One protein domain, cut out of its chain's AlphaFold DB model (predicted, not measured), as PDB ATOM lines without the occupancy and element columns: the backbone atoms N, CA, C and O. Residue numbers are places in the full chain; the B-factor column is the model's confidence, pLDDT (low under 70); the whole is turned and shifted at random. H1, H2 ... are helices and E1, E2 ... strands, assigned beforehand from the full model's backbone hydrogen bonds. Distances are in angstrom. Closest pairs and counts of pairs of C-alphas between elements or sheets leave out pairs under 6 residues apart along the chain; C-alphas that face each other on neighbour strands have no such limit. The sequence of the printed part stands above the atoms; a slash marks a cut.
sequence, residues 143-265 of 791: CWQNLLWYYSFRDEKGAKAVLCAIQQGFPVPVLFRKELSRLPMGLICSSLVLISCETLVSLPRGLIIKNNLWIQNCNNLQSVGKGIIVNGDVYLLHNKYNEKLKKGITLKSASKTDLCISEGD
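AT A GLANCE: This is residues 143 to 265 of the 791 residues of the protein "Hypothetical protein" of Aplanochytrium stocchinoi (UniProt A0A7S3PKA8). The chain is wound in stacked turns, a short solenoid, in which E1, E2, E3, E5 and E7 lie side by side as one flat parallel wall. The long links after E1, E2 and E3 run out from this wall and back to it, and E4 and E6 pair as a second, smaller sheet away from it; H2 is at the E1 end of the stack with H1 close to it, and H3 lies in the turn between E5 and E6. The printed part has 123 residues, with three named helices and seven named strands in the order H1, H2, E1, E2, E3, E4, E5, H3, E6, E7. The class is mixed, helices and strands, with 50 residues in named elements, under half of those printed. The whole is compact, with a radius of gyration of the C-alphas of 13.8 A and spans of 36 by 32 by 23 A.

IN THESE COORDINATES: H1, residues 143 to 151, begins at C-alpha 143, (121.505, 131.490, 102.062), and is 12.1 A long from first to last C-alpha. H2, residues 156 to 167, is the longest helix, 16.3 A. E1 is residues 174 to 176. E2, residues 192 to 195, measures 9.9 A and begins at C-alpha 192, (135.447, 123.539, 88.504). E3, residues 213 to 216, measures 10.0 A. E4 is residues 228 to 230. E5, residues 234 to 237, measures 9.7 A. H3 is residues 242 to 246, and E6 is residues 249 to 251. E7, residues 260 to 262, ends at C-alpha 262, (147.344, 109.809, 91.322).

HOW THE PARTS SIT: The larger sheet runs E1, E2, E3, E5, E7, with parallel neighbours throughout; E1 and E7 are its edge strands. E1 and E2 stand at 20 degrees, with N 193 and O 174 at 2.8 A, within hydrogen-bond range. E2 and E3 stand at 2 degrees, with N 214 and O 192 at 2.8 A. E3 and E5 stand at 3 degrees, with N 235 and O 213 at 2.8 A. E5 and E7 stand at 5 degrees, with N 236 and O 260 at 3.2 A. E4 and E6 are parallel at 35 degrees, with N 250 and O 228 at 2.9 A. Residues 208 to 209 pair in parallel with residues 188 to 189 and with residues 229 to 230 of E4. Residues 202 to 203 pair in parallel with residues 223 to 224. H2 is on the larger sheet but only grazes it, with residues 159 to 166. H1 and H2 are close but not clearly touching: their closest C-alphas, those of Tyr 151 and Gly 158, are 6.0 A apart. They run opposite ways at a shallow tilt of 33 degrees, only just short of steep. H1 is not on the larger sheet. H3 is on it but only grazes it, with residues 242 to 246; the closest C-alphas of H3 and E5, those of Asn 242 and Leu 236, are 6.5 A apart. In H1, H2 and H3 every O i to N i+4 pair is within hydrogen-bond range.

THE WHOLE: The two C-alphas farthest apart, those of Gln 168 and Asp 265, are 42.1 A apart. The printed part has no cut. The links E1 to E2, E2 to E3 and E3 to E4 are long, with 15, 17 and 11 residues. The mean pLDDT of the printed part is 78.7; 43 residues are under 70, namely residues 143 to 167, 169 to 173 and 253 to 265.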
ATOM      1  N   CYS A 143     122.788 132.052 102.492       40.25
ATOM      2  CA  CYS A 143     121.505 131.490 102.062       40.25
ATOM      3  C   CYS A 143     121.552 131.079 100.590       40.25
ATOM      4  O   CYS A 143     121.109 129.984 100.263       40.25
ATOM      5  N   TRP A 144     122.156 131.893  99.716       48.50
ATOM      6  CA  TRP A 144     122.355 131.535  98.306       48.50
ATOM      7  C   TRP A 144     123.338 130.382  98.118       48.50
ATOM      8  O   TRP A 144     123.067 129.486  97.324       48.50
ATOM      9  N   GLN A 145     124.443 130.360  98.869       44.75
ATOM     10  CA  GLN A 145     125.400 129.254  98.842       44.75
ATOM     11  C   GLN A 145     124.746 127.947  99.261       44.75
ATOM     12  O   GLN A 145     124.959 126.964  98.571       44.75
ATOM     13  N   ASN A 146     123.916 127.940 100.309       41.31
ATOM     14  CA  ASN A 146     123.201 126.745 100.756       41.31
ATOM     15  C   ASN A 146     122.058 126.346  99.815       41.31
ATOM     16  O   ASN A 146     121.891 125.158  99.553       41.31
ATOM     17  N   LEU A 147     121.308 127.306  99.258       42.97
ATOM     18  CA  LEU A 147     120.251 127.025  98.279       42.97
ATOM     19  C   LEU A 147     120.843 126.420  96.996       42.97
ATOM     20  O   LEU A 147     120.339 125.418  96.492       42.97
ATOM     21  N   LEU A 148     121.959 126.973  96.510       49.31
ATOM     22  CA  LEU A 148     122.710 126.421  95.383       49.31
ATOM     23  C   LEU A 148     123.372 125.091  95.771       49.31
ATOM     24  O   LEU A 148     123.266 124.137  95.012       49.31
ATOM     25  N   TRP A 149     123.961 124.943  96.959       43.53
ATOM     26  CA  TRP A 149     124.506 123.653  97.409       43.53
ATOM     27  C   TRP A 149     123.449 122.544  97.442       43.53
ATOM     28  O   TRP A 149     123.755 121.397  97.123       43.53
ATOM     29  N   TYR A 150     122.214 122.881  97.819       36.12
ATOM     30  CA  TYR A 150     121.133 121.917  97.998       36.12
ATOM     31  C   TYR A 150     120.424 121.555  96.680       36.12
ATOM     32  O   TYR A 150     120.082 120.391  96.477       36.12
ATOM     33  N   TYR A 151     120.238 122.511  95.759       46.06
ATOM     34  CA  TYR A 151     119.459 122.305  94.525       46.06
ATOM     35  C   TYR A 151     120.276 122.056  93.252       46.06
ATOM     36  O   TYR A 151     119.717 121.623  92.245       46.06
ATOM     37  N   SER A 152     121.591 122.266  93.264       48.84
ATOM     38  CA  SER A 152     122.392 122.163  92.035       48.84
ATOM     39  C   SER A 152     122.580 120.737  91.491       48.84
ATOM     40  O   SER A 152     123.172 120.577  90.427       48.84
ATOM     41  N   PHE A 153     122.145 119.680  92.187       58.97
ATOM     42  CA  PHE A 153     122.789 118.369  92.011       58.97
ATOM     43  C   PHE A 153     121.854 117.161  91.884       58.97
ATOM     44  O   PHE A 153     122.241 116.061  92.277       58.97
ATOM     45  N   ARG A 154     120.646 117.333  91.325       45.59
ATOM     46  CA  ARG A 154     119.769 116.189  91.000       45.59
ATOM     47  C   ARG A 154     119.439 115.996  89.526       45.59
ATOM     48  O   ARG A 154     119.191 114.861  89.159       45.59
ATOM     49  N   ASP A 155     119.425 117.038  88.698       56.72
ATOM     50  CA  ASP A 155     119.052 116.894  87.288       56.72
ATOM     51  C   ASP A 155     119.598 118.026  86.392       56.72
ATOM     52  O   ASP A 155     120.264 118.968  86.834       56.72
ATOM     53  N   GLU A 156     119.293 117.936  85.096       54.25
ATOM     54  CA  GLU A 156     119.653 118.918  84.066       54.25
ATOM     55  C   GLU A 156     119.111 120.336  84.357       54.25
ATOM     56  O   GLU A 156     119.679 121.330  83.897       54.25
ATOM     57  N   LYS A 157     118.025 120.468  85.131       60.88
ATOM     58  CA  LYS A 157     117.406 121.764  85.448       60.88
ATOM     59  C   LYS A 157     118.162 122.481  86.563       60.88
ATOM     60  O   LYS A 157     118.385 123.686  86.449       60.88
ATOM     61  N   GLY A 158     118.641 121.742  87.567       68.56
ATOM     62  CA  GLY A 158     119.574 122.262  88.576       68.56
ATOM     63  C   GLY A 158     120.866 122.783  87.942       68.56
ATOM     64  O   GLY A 158     121.308 123.890  88.249       68.56
ATOM     65  N   ALA A 159     121.402 122.054  86.955       60.16
ATOM     66  CA  ALA A 159     122.545 122.518  86.172       60.16
ATOM     67  C   ALA A 159     122.237 123.827  85.420       60.16
ATOM     68  O   ALA A 159     123.032 124.759  85.483       60.16
ATOM     69  N   LYS A 160     121.071 123.958  84.768       62.16
ATOM     70  CA  LYS A 160     120.663 125.203  84.080       62.16
ATOM     71  C   LYS A 160     120.563 126.412  85.019       62.16
ATOM     72  O   LYS A 160     120.995 127.497  84.639       62.16
ATOM     73  N   ALA A 161     120.063 126.233  86.242       64.00
ATOM     74  CA  ALA A 161     119.978 127.312  87.230       64.00
ATOM     75  C   ALA A 161     121.368 127.808  87.675       64.00
ATOM     76  O   ALA A 161     121.618 129.012  87.720       64.00
ATOM     77  N   VAL A 162     122.300 126.882  87.921       65.12
ATOM     78  CA  VAL A 162     123.700 127.211  88.238       65.12
ATOM     79  C   VAL A 162     124.379 127.923  87.073       65.12
ATOM     80  O   VAL A 162     125.119 128.881  87.272       65.12
ATOM     81  N   LEU A 163     124.101 127.487  85.846       59.66
ATOM     82  CA  LEU A 163     124.637 128.115  84.642       59.66
ATOM     83  C   LEU A 163     124.128 129.539  84.449       59.66
ATOM     84  O   LEU A 163     124.920 130.402  84.081       59.66
ATOM     85  N   CYS A 164     122.859 129.798  84.760       62.62
ATOM     86  CA  CYS A 164     122.311 131.150  84.763       62.62
ATOM     87  C   CYS A 164     123.058 132.038  85.775       62.62
ATOM     88  O   CYS A 164     123.528 133.114  85.419       62.62
ATOM     89  N   ALA A 165     123.294 131.550  87.000       67.00
ATOM     90  CA  ALA A 165     124.073 132.287  88.002       67.00
ATOM     91  C   ALA A 165     125.526 132.553  87.550       67.00
ATOM     92  O   ALA A 165     126.059 133.643  87.744       67.00
ATOM     93  N   ILE A 166     126.173 131.590  86.891       62.19
ATOM     94  CA  ILE A 166     127.536 131.767  86.367       62.19
ATOM     95  C   ILE A 166     127.569 132.787  85.220       62.19
ATOM     96  O   ILE A 166     128.480 133.614  85.168       62.19
ATOM     97  N   GLN A 167     126.578 132.769  84.322       61.97
ATOM     98  CA  GLN A 167     126.460 133.739  83.226       61.97
ATOM     99  C   GLN A 167     126.287 135.174  83.733       61.97
ATOM    100  O   GLN A 167     126.793 136.099  83.104       61.97
ATOM    101  N   GLN A 168     125.663 135.352  84.898       70.69
ATOM    102  CA  GLN A 168     125.529 136.648  85.572       70.69
ATOM    103  C   GLN A 168     126.787 137.066  86.362       70.69
ATOM    104  O   GLN A 168     126.770 138.051  87.095       70.69
ATOM    105  N   GLY A 169     127.903 136.339  86.226       59.31
ATOM    106  CA  GLY A 169     129.201 136.727  86.783       59.31
ATOM    107  C   GLY A 169     129.444 136.316  88.235       59.31
ATOM    108  O   GLY A 169     130.457 136.719  88.810       59.31
ATOM    109  N   PHE A 170     128.581 135.492  88.837       67.25
ATOM    110  CA  PHE A 170     128.787 135.026  90.209       67.25
ATOM    111  C   PHE A 170     129.913 133.969  90.276       67.25
ATOM    112  O   PHE A 170     129.836 132.935  89.605       67.25
ATOM    113  N   PRO A 171     130.972 134.177  91.087       55.53
ATOM    114  CA  PRO A 171     132.081 133.233  91.210       55.53
ATOM    115  C   PRO A 171     131.687 132.061  92.118       55.53
ATOM    116  O   PRO A 171     132.028 132.029  93.298       55.53
ATOM    117  N   VAL A 172     130.964 131.083  91.573       65.44
ATOM    118  CA  VAL A 172     130.535 129.894  92.322       65.44
ATOM    119  C   VAL A 172     131.439 128.707  91.966       65.44
ATOM    120  O   VAL A 172     131.560 128.383  90.782       65.44
ATOM    121  N   PRO A 173     132.086 128.039  92.944       64.06
ATOM    122  CA  PRO A 173     132.741 126.764  92.691       64.06
ATOM    123  C   PRO A 173     131.678 125.732  92.315       64.06
ATOM    124  O   PRO A 173     130.748 125.474  93.081       64.06
ATOM    125  N   VAL A 174     131.801 125.159  91.121       73.12
ATOM    126  CA  VAL A 174     130.776 124.260  90.585       73.12
ATOM    127  C   VAL A 174     131.164 122.822  90.878       73.12
ATOM    128  O   VAL A 174     132.172 122.342  90.363       73.12
ATOM    129  N   LEU A 175     130.373 122.150  91.712       74.38
ATOM    130  CA  LEU A 175     130.490 120.716  91.957       74.38
ATOM    131  C   LEU A 175     129.581 119.965  90.974       74.38
ATOM    132  O   LEU A 175     128.504 120.444  90.674       74.38
ATOM    133  N   PHE A 176     129.937 118.788  90.472       76.56
ATOM    134  CA  PHE A 176     128.979 117.945  89.738       76.56
ATOM    135  C   PHE A 176     129.093 116.484  90.181       76.56
ATOM    136  O   PHE A 176     130.197 116.030  90.489       76.56
ATOM    137  N   ARG A 177     127.961 115.756  90.223       78.38
ATOM    138  CA  ARG A 177     127.877 114.335  90.624       78.38
ATOM    139  C   ARG A 177     126.996 113.495  89.691       78.38
ATOM    140  O   ARG A 177     125.977 113.982  89.215       78.38
ATOM    141  N   LYS A 178     127.404 112.224  89.527       80.00
ATOM    142  CA  LYS A 178     126.753 111.017  88.962       80.00
ATOM    143  C   LYS A 178     126.005 111.117  87.628       80.00
ATOM    144  O   LYS A 178     126.281 110.308  86.752       80.00
ATOM    145  N   GLU A 179     125.112 112.080  87.448       86.56
ATOM    146  CA  GLU A 179     124.184 112.117  86.306       86.56
ATOM    147  C   GLU A 179     124.555 113.148  85.232       86.56
ATOM    148  O   GLU A 179     123.969 113.157  84.149       86.56
ATOM    149  N   LEU A 180     125.566 113.986  85.479       92.31
ATOM    150  CA  LEU A 180     126.003 114.995  84.518       92.31
ATOM    151  C   LEU A 180     126.573 114.355  83.240       92.31
ATOM    152  O   LEU A 180     127.717 113.911  83.220       92.31
ATOM    153  N   SER A 181     125.812 114.393  82.147       93.88
ATOM    154  CA  SER A 181     126.243 113.840  80.857       93.88
ATOM    155  C   SER A 181     127.046 114.829  80.001       93.88
ATOM    156  O   SER A 181     127.892 114.408  79.207       93.88
ATOM    157  N   ARG A 182     126.798 116.143  80.140       93.94
ATOM    158  CA  ARG A 182     127.458 117.223  79.380       93.94
ATOM    159  C   ARG A 182     127.519 118.523  80.188       93.94
ATOM    160  O   ARG A 182     126.580 118.850  80.902       93.94
ATOM    161  N   LEU A 183     128.595 119.290  80.011       95.31
ATOM    162  CA  LEU A 183     128.670 120.703  80.411       95.31
ATOM    163  C   LEU A 183     128.351 121.592  79.199       95.31
ATOM    164  O   LEU A 183     128.626 121.184  78.064       95.31
ATOM    165  N   PRO A 184     127.807 122.802  79.395       90.88
ATOM    166  CA  PRO A 184     127.514 123.700  78.286       90.88
ATOM    167  C   PRO A 184     128.789 124.214  77.615       90.88
ATOM    168  O   PRO A 184     129.835 124.391  78.245       90.88
ATOM    169  N   MET A 185     128.683 124.486  76.316       90.69
ATOM    170  CA  MET A 185     129.753 125.125  75.556       90.69
ATOM    171  C   MET A 185     129.997 126.556  76.044       90.69
ATOM    172  O   MET A 185     129.051 127.266  76.372       90.69
ATOM    173  N   GLY A 186     131.267 126.972  76.079       86.69
ATOM    174  CA  GLY A 186     131.648 128.325  76.500       86.69
ATOM    175  C   GLY A 186     131.504 128.594  78.000       86.69
ATOM    176  O   GLY A 186     131.431 129.750  78.400       86.69
ATOM    177  N   LEU A 187     131.449 127.554  78.841       92.75
ATOM    178  CA  LEU A 187     131.428 127.718  80.293       92.75
ATOM    179  C   LEU A 187     132.692 128.458  80.774       92.75
ATOM    180  O   LEU A 187     133.816 128.027  80.513       92.75
ATOM    181  N   ILE A 188     132.492 129.551  81.511       94.25
ATOM    182  CA  ILE A 188     133.550 130.306  82.189       94.25
ATOM    183  C   ILE A 188     133.255 130.258  83.683       94.25
ATOM    184  O   ILE A 188     132.220 130.750  84.111       94.25
ATOM    185  N   CYS A 189     134.142 129.686  84.492       94.19
ATOM    186  CA  CYS A 189     133.936 129.588  85.942       94.19
ATOM    187  C   CYS A 189     135.219 129.901  86.721       94.19
ATOM    188  O   CYS A 189     136.316 129.923  86.158       94.19
ATOM    189  N   SER A 190     135.086 130.206  88.017       94.50
ATOM    190  CA  SER A 190     136.239 130.447  88.890       94.50
ATOM    191  C   SER A 190     136.994 129.146  89.149       94.50
ATOM    192  O   SER A 190     138.135 129.022  88.730       94.50
ATOM    193  N   SER A 191     136.333 128.151  89.735       95.75
ATOM    194  CA  SER A 191     136.868 126.800  89.930       95.75
ATOM    195  C   SER A 191     135.839 125.762  89.494       95.75
ATOM    196  O   SER A 191     134.640 125.945  89.721       95.75
ATOM    197  N   LEU A 192     136.303 124.652  88.918       96.38
ATOM    198  CA  LEU A 192     135.447 123.539  88.504       96.38
ATOM    199  C   LEU A 192     135.847 122.267  89.249       96.38
ATOM    200  O   LEU A 192     137.002 121.852  89.181       96.38
ATOM    201  N   VAL A 193     134.888 121.639  89.928       96.62
ATOM    202  CA  VAL A 193     135.086 120.411  90.702       96.62
ATOM    203  C   VAL A 193     134.146 119.323  90.174       96.62
ATOM    204  O   VAL A 193     132.935 119.352  90.371       96.62
ATOM    205  N   LEU A 194     134.695 118.329  89.488       96.19
ATOM    206  CA  LEU A 194     133.967 117.182  88.947       96.19
ATOM    207  C   LEU A 194     134.291 115.957  89.795       96.19
ATOM    208  O   LEU A 194     135.436 115.508  89.799       96.19
ATOM    209  N   ILE A 195     133.306 115.415  90.517       95.62
ATOM    210  CA  ILE A 195     133.508 114.241  91.377       95.62
ATOM    211  C   ILE A 195     132.503 113.160  91.005       95.62
ATOM    212  O   ILE A 195     131.295 113.364  91.111       95.62
ATOM    213  N   SER A 196     132.997 111.986  90.617       95.62
ATOM    214  CA  SER A 196     132.160 110.826  90.289       95.62
ATOM    215  C   SER A 196     131.110 111.144  89.217       95.62
ATOM    216  O   SER A 196     129.943 110.777  89.350       95.62
ATOM    217  N   CYS A 197     131.496 111.875  88.166       96.19
ATOM    218  CA  CYS A 197     130.642 112.103  86.998       96.19
ATOM    219  C   CYS A 197     130.742 110.891  86.065       96.19
ATOM    220  O   CYS A 197     131.572 110.851  85.158       96.19
ATOM    221  N   GLU A 198     129.923 109.876  86.333       93.44
ATOM    222  CA  GLU A 198     129.958 108.598  85.617       93.44
ATOM    223  C   GLU A 198     129.416 108.714  84.188       93.44
ATOM    224  O   GLU A 198     129.839 107.959  83.326       93.44
ATOM    225  N   THR A 199     128.529 109.661  83.887       95.81
ATOM    226  CA  THR A 199     127.972 109.832  82.532       95.81
ATOM    227  C   THR A 199     128.716 110.865  81.680       95.81
ATOM    228  O   THR A 199     128.469 110.956  80.475       95.81
ATOM    229  N   LEU A 200     129.648 111.630  82.262       97.00
ATOM    230  CA  LEU A 200     130.359 112.703  81.566       97.00
ATOM    231  C   LEU A 200     131.470 112.132  80.679       97.00
ATOM    232  O   LEU A 200     132.506 111.696  81.172       97.00
ATOM    233  N   VAL A 201     131.273 112.176  79.360       97.12
ATOM    234  CA  VAL A 201     132.229 111.599  78.394       97.12
ATOM    235  C   VAL A 201     133.332 112.579  77.983       97.12
ATOM    236  O   VAL A 201     134.466 112.174  77.718       97.12
ATOM    237  N   SER A 202     133.029 113.879  77.930       96.81
ATOM    238  CA  SER A 202     134.000 114.904  77.525       96.81
ATOM    239  C   SER A 202     133.728 116.270  78.149       96.81
ATOM    240  O   SER A 202     132.577 116.602  78.436       96.81
ATOM    241  N   LEU A 203     134.784 117.073  78.320       97.00
ATOM    242  CA  LEU A 203     134.655 118.496  78.655       97.00
ATOM    243  C   LEU A 203     134.435 119.339  77.384       97.00
ATOM    244  O   LEU A 203     135.017 119.028  76.342       97.00
ATOM    245  N   PRO A 204     133.613 120.403  77.437       96.00
ATOM    246  CA  PRO A 204     133.280 121.214  76.274       96.00
ATOM    247  C   PRO A 204     134.502 121.987  75.769       96.00
ATOM    248  O   PRO A 204     135.405 122.341  76.528       96.00
ATOM    249  N   ARG A 205     134.528 122.268  74.461       94.75
ATOM    250  CA  ARG A 205     135.553 123.133  73.859       94.75
ATOM    251  C   ARG A 205     135.438 124.552  74.417       94.75
ATOM    252  O   ARG A 205     134.326 125.037  74.625       94.75
ATOM    253  N   GLY A 206     136.583 125.205  74.614       92.31
ATOM    254  CA  GLY A 206     136.642 126.585  75.108       92.31
ATOM    255  C   GLY A 206     136.218 126.767  76.570       92.31
ATOM    256  O   GLY A 206     135.795 127.858  76.933       92.31
ATOM    257  N   LEU A 207     136.291 125.720  77.403       96.00
ATOM    258  CA  LEU A 207     136.090 125.836  78.853       96.00
ATOM    259  C   LEU A 207     137.218 126.688  79.460       96.00
ATOM    260  O   LEU A 207     138.396 126.348  79.314       96.00
ATOM    261  N   ILE A 208     136.857 127.773  80.147       95.19
ATOM    262  CA  ILE A 208     137.811 128.675  80.808       95.19
ATOM    263  C   ILE A 208     137.607 128.590  82.321       95.19
ATOM    264  O   ILE A 208     136.534 128.910  82.836       95.19
ATOM    265  N   ILE A 209     138.653 128.186  83.037       96.38
ATOM    266  CA  ILE A 209     138.661 128.055  84.496       96.38
ATOM    267  C   ILE A 209     139.685 129.041  85.046       96.38
ATOM    268  O   ILE A 209     140.883 128.922  84.784       96.38
ATOM    269  N   LYS A 210     139.210 130.054  85.779       96.12
ATOM    270  CA  LYS A 210     140.061 131.160  86.254       96.12
ATOM    271  C   LYS A 210     141.020 130.753  87.378       96.12
ATOM    272  O   LYS A 210     142.036 131.415  87.545       96.12
ATOM    273  N   ASN A 211     140.706 129.686  88.104       95.88
ATOM    274  CA  ASN A 211     141.483 129.130  89.205       95.88
ATOM    275  C   ASN A 211     141.703 127.628  88.940       95.88
ATOM    276  O   ASN A 211     142.247 127.268  87.899       95.88
ATOM    277  N   ASN A 212     141.255 126.748  89.841       96.06
ATOM    278  CA  ASN A 212     141.628 125.335  89.842       96.06
ATOM    279  C   ASN A 212     140.582 124.440  89.160       96.06
ATOM    280  O   ASN A 212     139.370 124.645  89.301       96.06
ATOM    281  N   LEU A 213     141.063 123.401  88.478       96.69
ATOM    282  CA  LEU A 213     140.264 122.308  87.926       96.69
ATOM    283  C   LEU A 213     140.523 121.033  88.732       96.69
ATOM    284  O   LEU A 213     141.635 120.516  88.739       96.69
ATOM    285  N   TRP A 214     139.489 120.494  89.369       97.25
ATOM    286  CA  TRP A 214     139.559 119.239  90.114       97.25
ATOM    287  C   TRP A 214     138.677 118.190  89.447       97.25
ATOM    288  O   TRP A 214     137.465 118.365  89.368       97.25
ATOM    289  N   ILE A 215     139.261 117.088  88.979       96.62
ATOM    290  CA  ILE A 215     138.537 115.965  88.375       96.62
ATOM    291  C   ILE A 215     138.885 114.690  89.132       96.62
ATOM    292  O   ILE A 215     140.032 114.235  89.101       96.62
ATOM    293  N   GLN A 216     137.887 114.095  89.782       96.56
ATOM    294  CA  GLN A 216     138.057 112.899  90.591       96.56
ATOM    295  C   GLN A 216     137.019 111.820  90.277       96.56
ATOM    296  O   GLN A 216     135.820 112.093  90.299       96.56
ATOM    297  N   ASN A 217     137.454 110.573  90.068       95.81
ATOM    298  CA  ASN A 217     136.574 109.416  89.824       95.81
ATOM    299  C   ASN A 217     135.599 109.575  88.632       95.81
ATOM    300  O   ASN A 217     134.532 108.959  88.599       95.81
ATOM    301  N   CYS A 218     135.929 110.388  87.631       96.50
ATOM    302  CA  CYS A 218     135.155 110.559  86.401       96.50
ATOM    303  C   CYS A 218     135.612 109.533  85.350       96.50
ATOM    304  O   CYS A 218     136.237 109.867  84.345       96.50
ATOM    305  N   ASN A 219     135.330 108.253  85.596       94.88
ATOM    306  CA  ASN A 219     135.914 107.134  84.844       94.88
ATOM    307  C   ASN A 219     135.522 107.057  83.363       94.88
ATOM    308  O   ASN A 219     136.245 106.436  82.585       94.88
ATOM    309  N   ASN A 220     134.421 107.695  82.960       96.31
ATOM    310  CA  ASN A 220     133.998 107.768  81.560       96.31
ATOM    311  C   ASN A 220     134.459 109.045  80.848       96.31
ATOM    312  O   ASN A 220     134.234 109.165  79.645       96.31
ATOM    313  N   LEU A 221     135.159 109.953  81.540       97.25
ATOM    314  CA  LEU A 221     135.692 111.174  80.947       97.25
ATOM    315  C   LEU A 221     136.914 110.842  80.083       97.25
ATOM    316  O   LEU A 221     138.036 110.730  80.570       97.25
ATOM    317  N   GLN A 222     136.683 110.655  78.788       96.06
ATOM    318  CA  GLN A 222     137.681 110.160  77.838       96.06
ATOM    319  C   GLN A 222     138.510 111.268  77.190       96.06
ATOM    320  O   GLN A 222     139.609 111.007  76.694       96.06
ATOM    321  N   SER A 223     137.979 112.491  77.142       94.19
ATOM    322  CA  SER A 223     138.643 113.617  76.490       94.19
ATOM    323  C   SER A 223     138.309 114.953  77.142       94.19
ATOM    324  O   SER A 223     137.207 115.194  77.635       94.19
ATOM    325  N   VAL A 224     139.280 115.849  77.093       94.25
ATOM    326  CA  VAL A 224     139.081 117.283  77.286       94.25
ATOM    327  C   VAL A 224     138.862 117.909  75.917       94.25
ATOM    328  O   VAL A 224     139.580 117.596  74.964       94.25
ATOM    329  N   GLY A 225     137.856 118.772  75.798       90.25
ATOM    330  CA  GLY A 225     137.646 119.563  74.592       90.25
ATOM    331  C   GLY A 225     138.909 120.340  74.217       90.25
ATOM    332  O   GLY A 225     139.723 120.691  75.063       90.25
ATOM    333  N   LYS A 226     139.095 120.621  72.925       90.50
ATOM    334  CA  LYS A 226     140.194 121.486  72.482       90.50
ATOM    335  C   LYS A 226     140.048 122.887  73.093       90.50
ATOM    336  O   LYS A 226     138.940 123.428  73.130       90.50
ATOM    337  N   GLY A 227     141.176 123.471  73.498       90.00
ATOM    338  CA  GLY A 227     141.250 124.858  73.960       90.00
ATOM    339  C   GLY A 227     140.719 125.080  75.376       90.00
ATOM    340  O   GLY A 227     140.110 126.114  75.628       90.00
ATOM    341  N   ILE A 228     140.901 124.113  76.278       95.94
ATOM    342  CA  ILE A 228     140.591 124.308  77.697       95.94
ATOM    343  C   ILE A 228     141.735 125.065  78.349       95.94
ATOM    344  O   ILE A 228     142.892 124.652  78.261       95.94
ATOM    345  N   ILE A 229     141.387 126.177  78.987       95.38
ATOM    346  CA  ILE A 229     142.328 127.082  79.633       95.38
ATOM    347  C   ILE A 229     142.076 127.016  81.132       95.38
ATOM    348  O   ILE A 229     140.996 127.386  81.593       95.38
ATOM    349  N   VAL A 230     143.081 126.567  81.878       96.44
ATOM    350  CA  VAL A 230     143.074 126.594  83.343       96.44
ATOM    351  C   VAL A 230     144.177 127.537  83.799       96.44
ATOM    352  O   VAL A 230     145.339 127.392  83.419       96.44
ATOM    353  N   ASN A 231     143.794 128.557  84.555       95.19
ATOM    354  CA  ASN A 231     144.727 129.565  85.047       95.19
ATOM    355  C   ASN A 231     145.396 129.153  86.368       95.19
ATOM    356  O   ASN A 231     146.450 129.697  86.676       95.19
ATOM    357  N   GLY A 232     144.808 128.227  87.130       94.38
ATOM    358  CA  GLY A 232     145.378 127.649  88.351       94.38
ATOM    359  C   GLY A 232     145.780 126.182  88.190       94.38
ATOM    360  O   GLY A 232     146.137 125.737  87.096       94.38
ATOM    361  N   ASP A 233     145.705 125.432  89.286       94.94
ATOM    362  CA  ASP A 233     146.154 124.041  89.356       94.94
ATOM    363  C   ASP A 233     145.139 123.057  88.766       94.94
ATOM    364  O   ASP A 233     143.918 123.254  88.821       94.94
ATOM    365  N   VAL A 234     145.655 121.950  88.229       95.88
ATOM    366  CA  VAL A 234     144.855 120.853  87.681       95.88
ATOM    367  C   VAL A 234     145.104 119.586  88.491       95.88
ATOM    368  O   VAL A 234     146.202 119.028  88.480       95.88
ATOM    369  N   TYR A 235     144.053 119.098  89.145       96.06
ATOM    370  CA  TYR A 235     144.062 117.874  89.939       96.06
ATOM    371  C   TYR A 235     143.297 116.776  89.199       96.06
ATOM    372  O   TYR A 235     142.084 116.880  89.006       96.06
ATOM    373  N   LEU A 236     144.000 115.716  88.788       95.94
ATOM    374  CA  LEU A 236     143.424 114.561  88.091       95.94
ATOM    375  C   LEU A 236     143.581 113.303  88.953       95.94
ATOM    376  O   LEU A 236     144.571 112.575  88.860       95.94
ATOM    377  N   LEU A 237     142.593 113.040  89.803       93.81
ATOM    378  CA  LEU A 237     142.664 111.984  90.811       93.81
ATOM    379  C   LEU A 237     141.789 110.792  90.407       93.81
ATOM    380  O   LEU A 237     140.579 110.931  90.263       93.81
ATOM    381  N   HIS A 238     142.377 109.603  90.266       92.94
ATOM    382  CA  HIS A 238     141.617 108.360  90.066       92.94
ATOM    383  C   HIS A 238     140.663 108.377  88.849       92.94
ATOM    384  O   HIS A 238     139.526 107.922  88.946       92.94
ATOM    385  N   ASN A 239     141.092 108.907  87.695       92.12
ATOM    386  CA  ASN A 239     140.323 108.770  86.451       92.12
ATOM    387  C   ASN A 239     141.012 107.786  85.506       92.12
ATOM    388  O   ASN A 239     142.209 107.896  85.242       92.12
ATOM    389  N   LYS A 240     140.222 106.883  84.917       92.62
ATOM    390  CA  LYS A 240     140.688 105.856  83.967       92.62
ATOM    391  C   LYS A 240     141.489 106.405  82.772       92.62
ATOM    392  O   LYS A 240     142.323 105.698  82.222       92.62
ATOM    393  N   TYR A 241     141.238 107.647  82.353       92.50
ATOM    394  CA  TYR A 241     141.836 108.243  81.149       92.50
ATOM    395  C   TYR A 241     142.749 109.443  81.439       92.50
ATOM    396  O   TYR A 241     142.906 110.306  80.572       92.50
ATOM    397  N   ASN A 242     143.371 109.501  82.624       90.12
ATOM    398  CA  ASN A 242     144.232 110.614  83.040       90.12
ATOM    399  C   ASN A 242     145.243 111.037  81.954       90.12
ATOM    400  O   ASN A 242     145.268 112.213  81.608       90.12
ATOM    401  N   GLU A 243     145.988 110.113  81.332       88.38
ATOM    402  CA  GLU A 243     146.965 110.434  80.269       88.38
ATOM    403  C   GLU A 243     146.367 111.149  79.047       88.38
ATOM    404  O   GLU A 243     146.974 112.064  78.483       88.38
ATOM    405  N   LYS A 244     145.151 110.771  78.636       89.25
ATOM    406  CA  LYS A 244     144.449 111.451  77.535       89.25
ATOM    407  C   LYS A 244     143.989 112.840  77.956       89.25
ATOM    408  O   LYS A 244     144.014 113.758  77.138       89.25
ATOM    409  N   LEU A 245     143.600 112.994  79.222       90.94
ATOM    410  CA  LEU A 245     143.148 114.273  79.749       90.94
ATOM    411  C   LEU A 245     144.281 115.302  79.825       90.94
ATOM    412  O   LEU A 245     144.049 116.473  79.553       90.94
ATOM    413  N   LYS A 246     145.526 114.885  80.082       90.06
ATOM    414  CA  LYS A 246     146.665 115.824  80.118       90.06
ATOM    415  C   LYS A 246     146.874 116.538  78.786       90.06
ATOM    416  O   LYS A 246     147.091 117.743  78.755       90.06
ATOM    417  N   LYS A 247     146.776 115.802  77.672       89.06
ATOM    418  CA  LYS A 247     147.106 116.314  76.331       89.06
ATOM    419  C   LYS A 247     146.170 117.427  75.841       89.06
ATOM    420  O   LYS A 247     146.511 118.106  74.879       89.06
ATOM    421  N   GLY A 248     144.993 117.593  76.450       85.44
ATOM    422  CA  GLY A 248     143.999 118.588  76.029       85.44
ATOM    423  C   GLY A 248     143.904 119.838  76.908       85.44
ATOM    424  O   GLY A 248     143.130 120.733  76.568       85.44
ATOM    425  N   ILE A 249     144.652 119.917  78.015       91.75
ATOM    426  CA  ILE A 249     144.583 121.043  78.959       91.75
ATOM    427  C   ILE A 249     145.761 121.988  78.725       91.75
ATOM    428  O   ILE A 249     146.913 121.569  78.736       91.75
ATOM    429  N   THR A 250     145.471 123.274  78.526       90.31
ATOM    430  CA  THR A 250     146.486 124.333  78.469       90.31
ATOM    431  C   THR A 250     146.515 125.077  79.803       90.31
ATOM    432  O   THR A 250     145.505 125.654  80.213       90.31
ATOM    433  N   LEU A 251     147.667 125.069  80.475       90.94
ATOM    434  CA  LEU A 251     147.900 125.825  81.708       90.94
ATOM    435  C   LEU A 251     148.400 127.231  81.362       90.94
ATOM    436  O   LEU A 251     149.314 127.373  80.552       90.94
ATOM    437  N   LYS A 252     147.796 128.269  81.952       86.06
ATOM    438  CA  LYS A 252     148.190 129.675  81.725       86.06
ATOM    439  C   LYS A 252     149.065 130.281  82.824       86.06
ATOM    440  O   LYS A 252     149.612 131.360  82.611       86.06
ATOM    441  N   SER A 253     149.172 129.647  83.988       69.06
ATOM    442  CA  SER A 253     149.895 130.217  85.129       69.06
ATOM    443  C   SER A 253     151.408 130.328  84.871       69.06
ATOM    444  O   SER A 253     152.028 129.395  84.367       69.06
ATOM    445  N   ALA A 254     151.991 131.471  85.261       43.56
ATOM    446  CA  ALA A 254     153.430 131.756  85.232       43.56
ATOM    447  C   ALA A 254     154.188 131.238  86.474       43.56
ATOM    448  O   ALA A 254     155.417 131.169  86.462       43.56
ATOM    449  N   SER A 255     153.481 130.855  87.543       45.44
ATOM    450  CA  SER A 255     154.067 130.048  88.615       45.44
ATOM    451  C   SER A 255     154.223 128.615  88.116       45.44
ATOM    452  O   SER A 255     153.319 128.107  87.458       45.44
ATOM    453  N   LYS A 256     155.356 127.959  88.403       44.75
ATOM    454  CA  LYS A 256     155.540 126.510  88.199       44.75
ATOM    455  C   LYS A 256     154.375 125.761  88.866       44.75
ATOM    456  O   LYS A 256     154.414 125.530  90.066       44.75
ATOM    457  N   THR A 257     153.324 125.457  88.115       44.00
ATOM    458  CA  THR A 257     152.146 124.728  88.600       44.00
ATOM    459  C   THR A 257     152.309 123.254  88.278       44.00
ATOM    460  O   THR A 257     152.565 122.895  87.125       44.00
ATOM    461  N   ASP A 258     152.159 122.416  89.300       53.25
ATOM    462  CA  ASP A 258     152.324 120.971  89.218       53.25
ATOM    463  C   ASP A 258     151.051 120.300  88.698       53.25
ATOM    464  O   ASP A 258     149.952 120.480  89.226       53.25
ATOM    465  N   LEU A 259     151.200 119.441  87.691       60.09
ATOM    466  CA  LEU A 259     150.142 118.520  87.299       60.09
ATOM    467  C   LEU A 259     150.143 117.326  88.265       60.09
ATOM    468  O   LEU A 259     150.935 116.395  88.119       60.09
ATOM    469  N   CYS A 260     149.254 117.345  89.257       54.97
ATOM    470  CA  CYS A 260     149.134 116.262  90.233       54.97
ATOM    471  C   CYS A 260     148.292 115.107  89.671       54.97
ATOM    472  O   CYS A 260     147.083 115.248  89.465       54.97
ATOM    473  N   ILE A 261     148.924 113.947  89.462       58.44
ATOM    474  CA  ILE A 261     148.257 112.711  89.031       58.44
ATOM    475  C   ILE A 261     148.429 111.653  90.115       58.44
ATOM    476  O   ILE A 261     149.547 111.379  90.548       58.44
ATOM    477  N   SER A 262     147.324 111.029  90.516       43.19
ATOM    478  CA  SER A 262     147.344 109.809  91.322       43.19
ATOM    479  C   SER A 262     146.621 108.697  90.562       43.19
ATOM    480  O   SER A 262     145.418 108.803  90.294       43.19
ATOM    481  N   GLU A 263     147.344 107.641  90.199       41.84
ATOM    482  CA  GLU A 263     146.769 106.433  89.598       41.84
ATOM    483  C   GLU A 263     146.250 105.488  90.691       41.84
ATOM    484  O   GLU A 263     146.823 105.399  91.775       41.84
ATOM    485  N   GLY A 264     145.106 104.847  90.435       32.03
ATOM    486  CA  GLY A 264     144.500 103.854  91.324       32.03
ATOM    487  C   GLY A 264     144.901 102.432  90.926       32.03
ATOM    488  O   GLY A 264     144.846 102.096  89.750       32.03
ATOM    489  N   ASP A 265     145.303 101.658  91.930       34.16
ATOM    490  CA  ASP A 265     145.563 100.213  92.025       34.16
ATOM    491  C   ASP A 265     145.406  99.325  90.767       34.16
ATOM    492  O   ASP A 265     144.339  98.781  90.490       34.16
TER     493      ASP A 265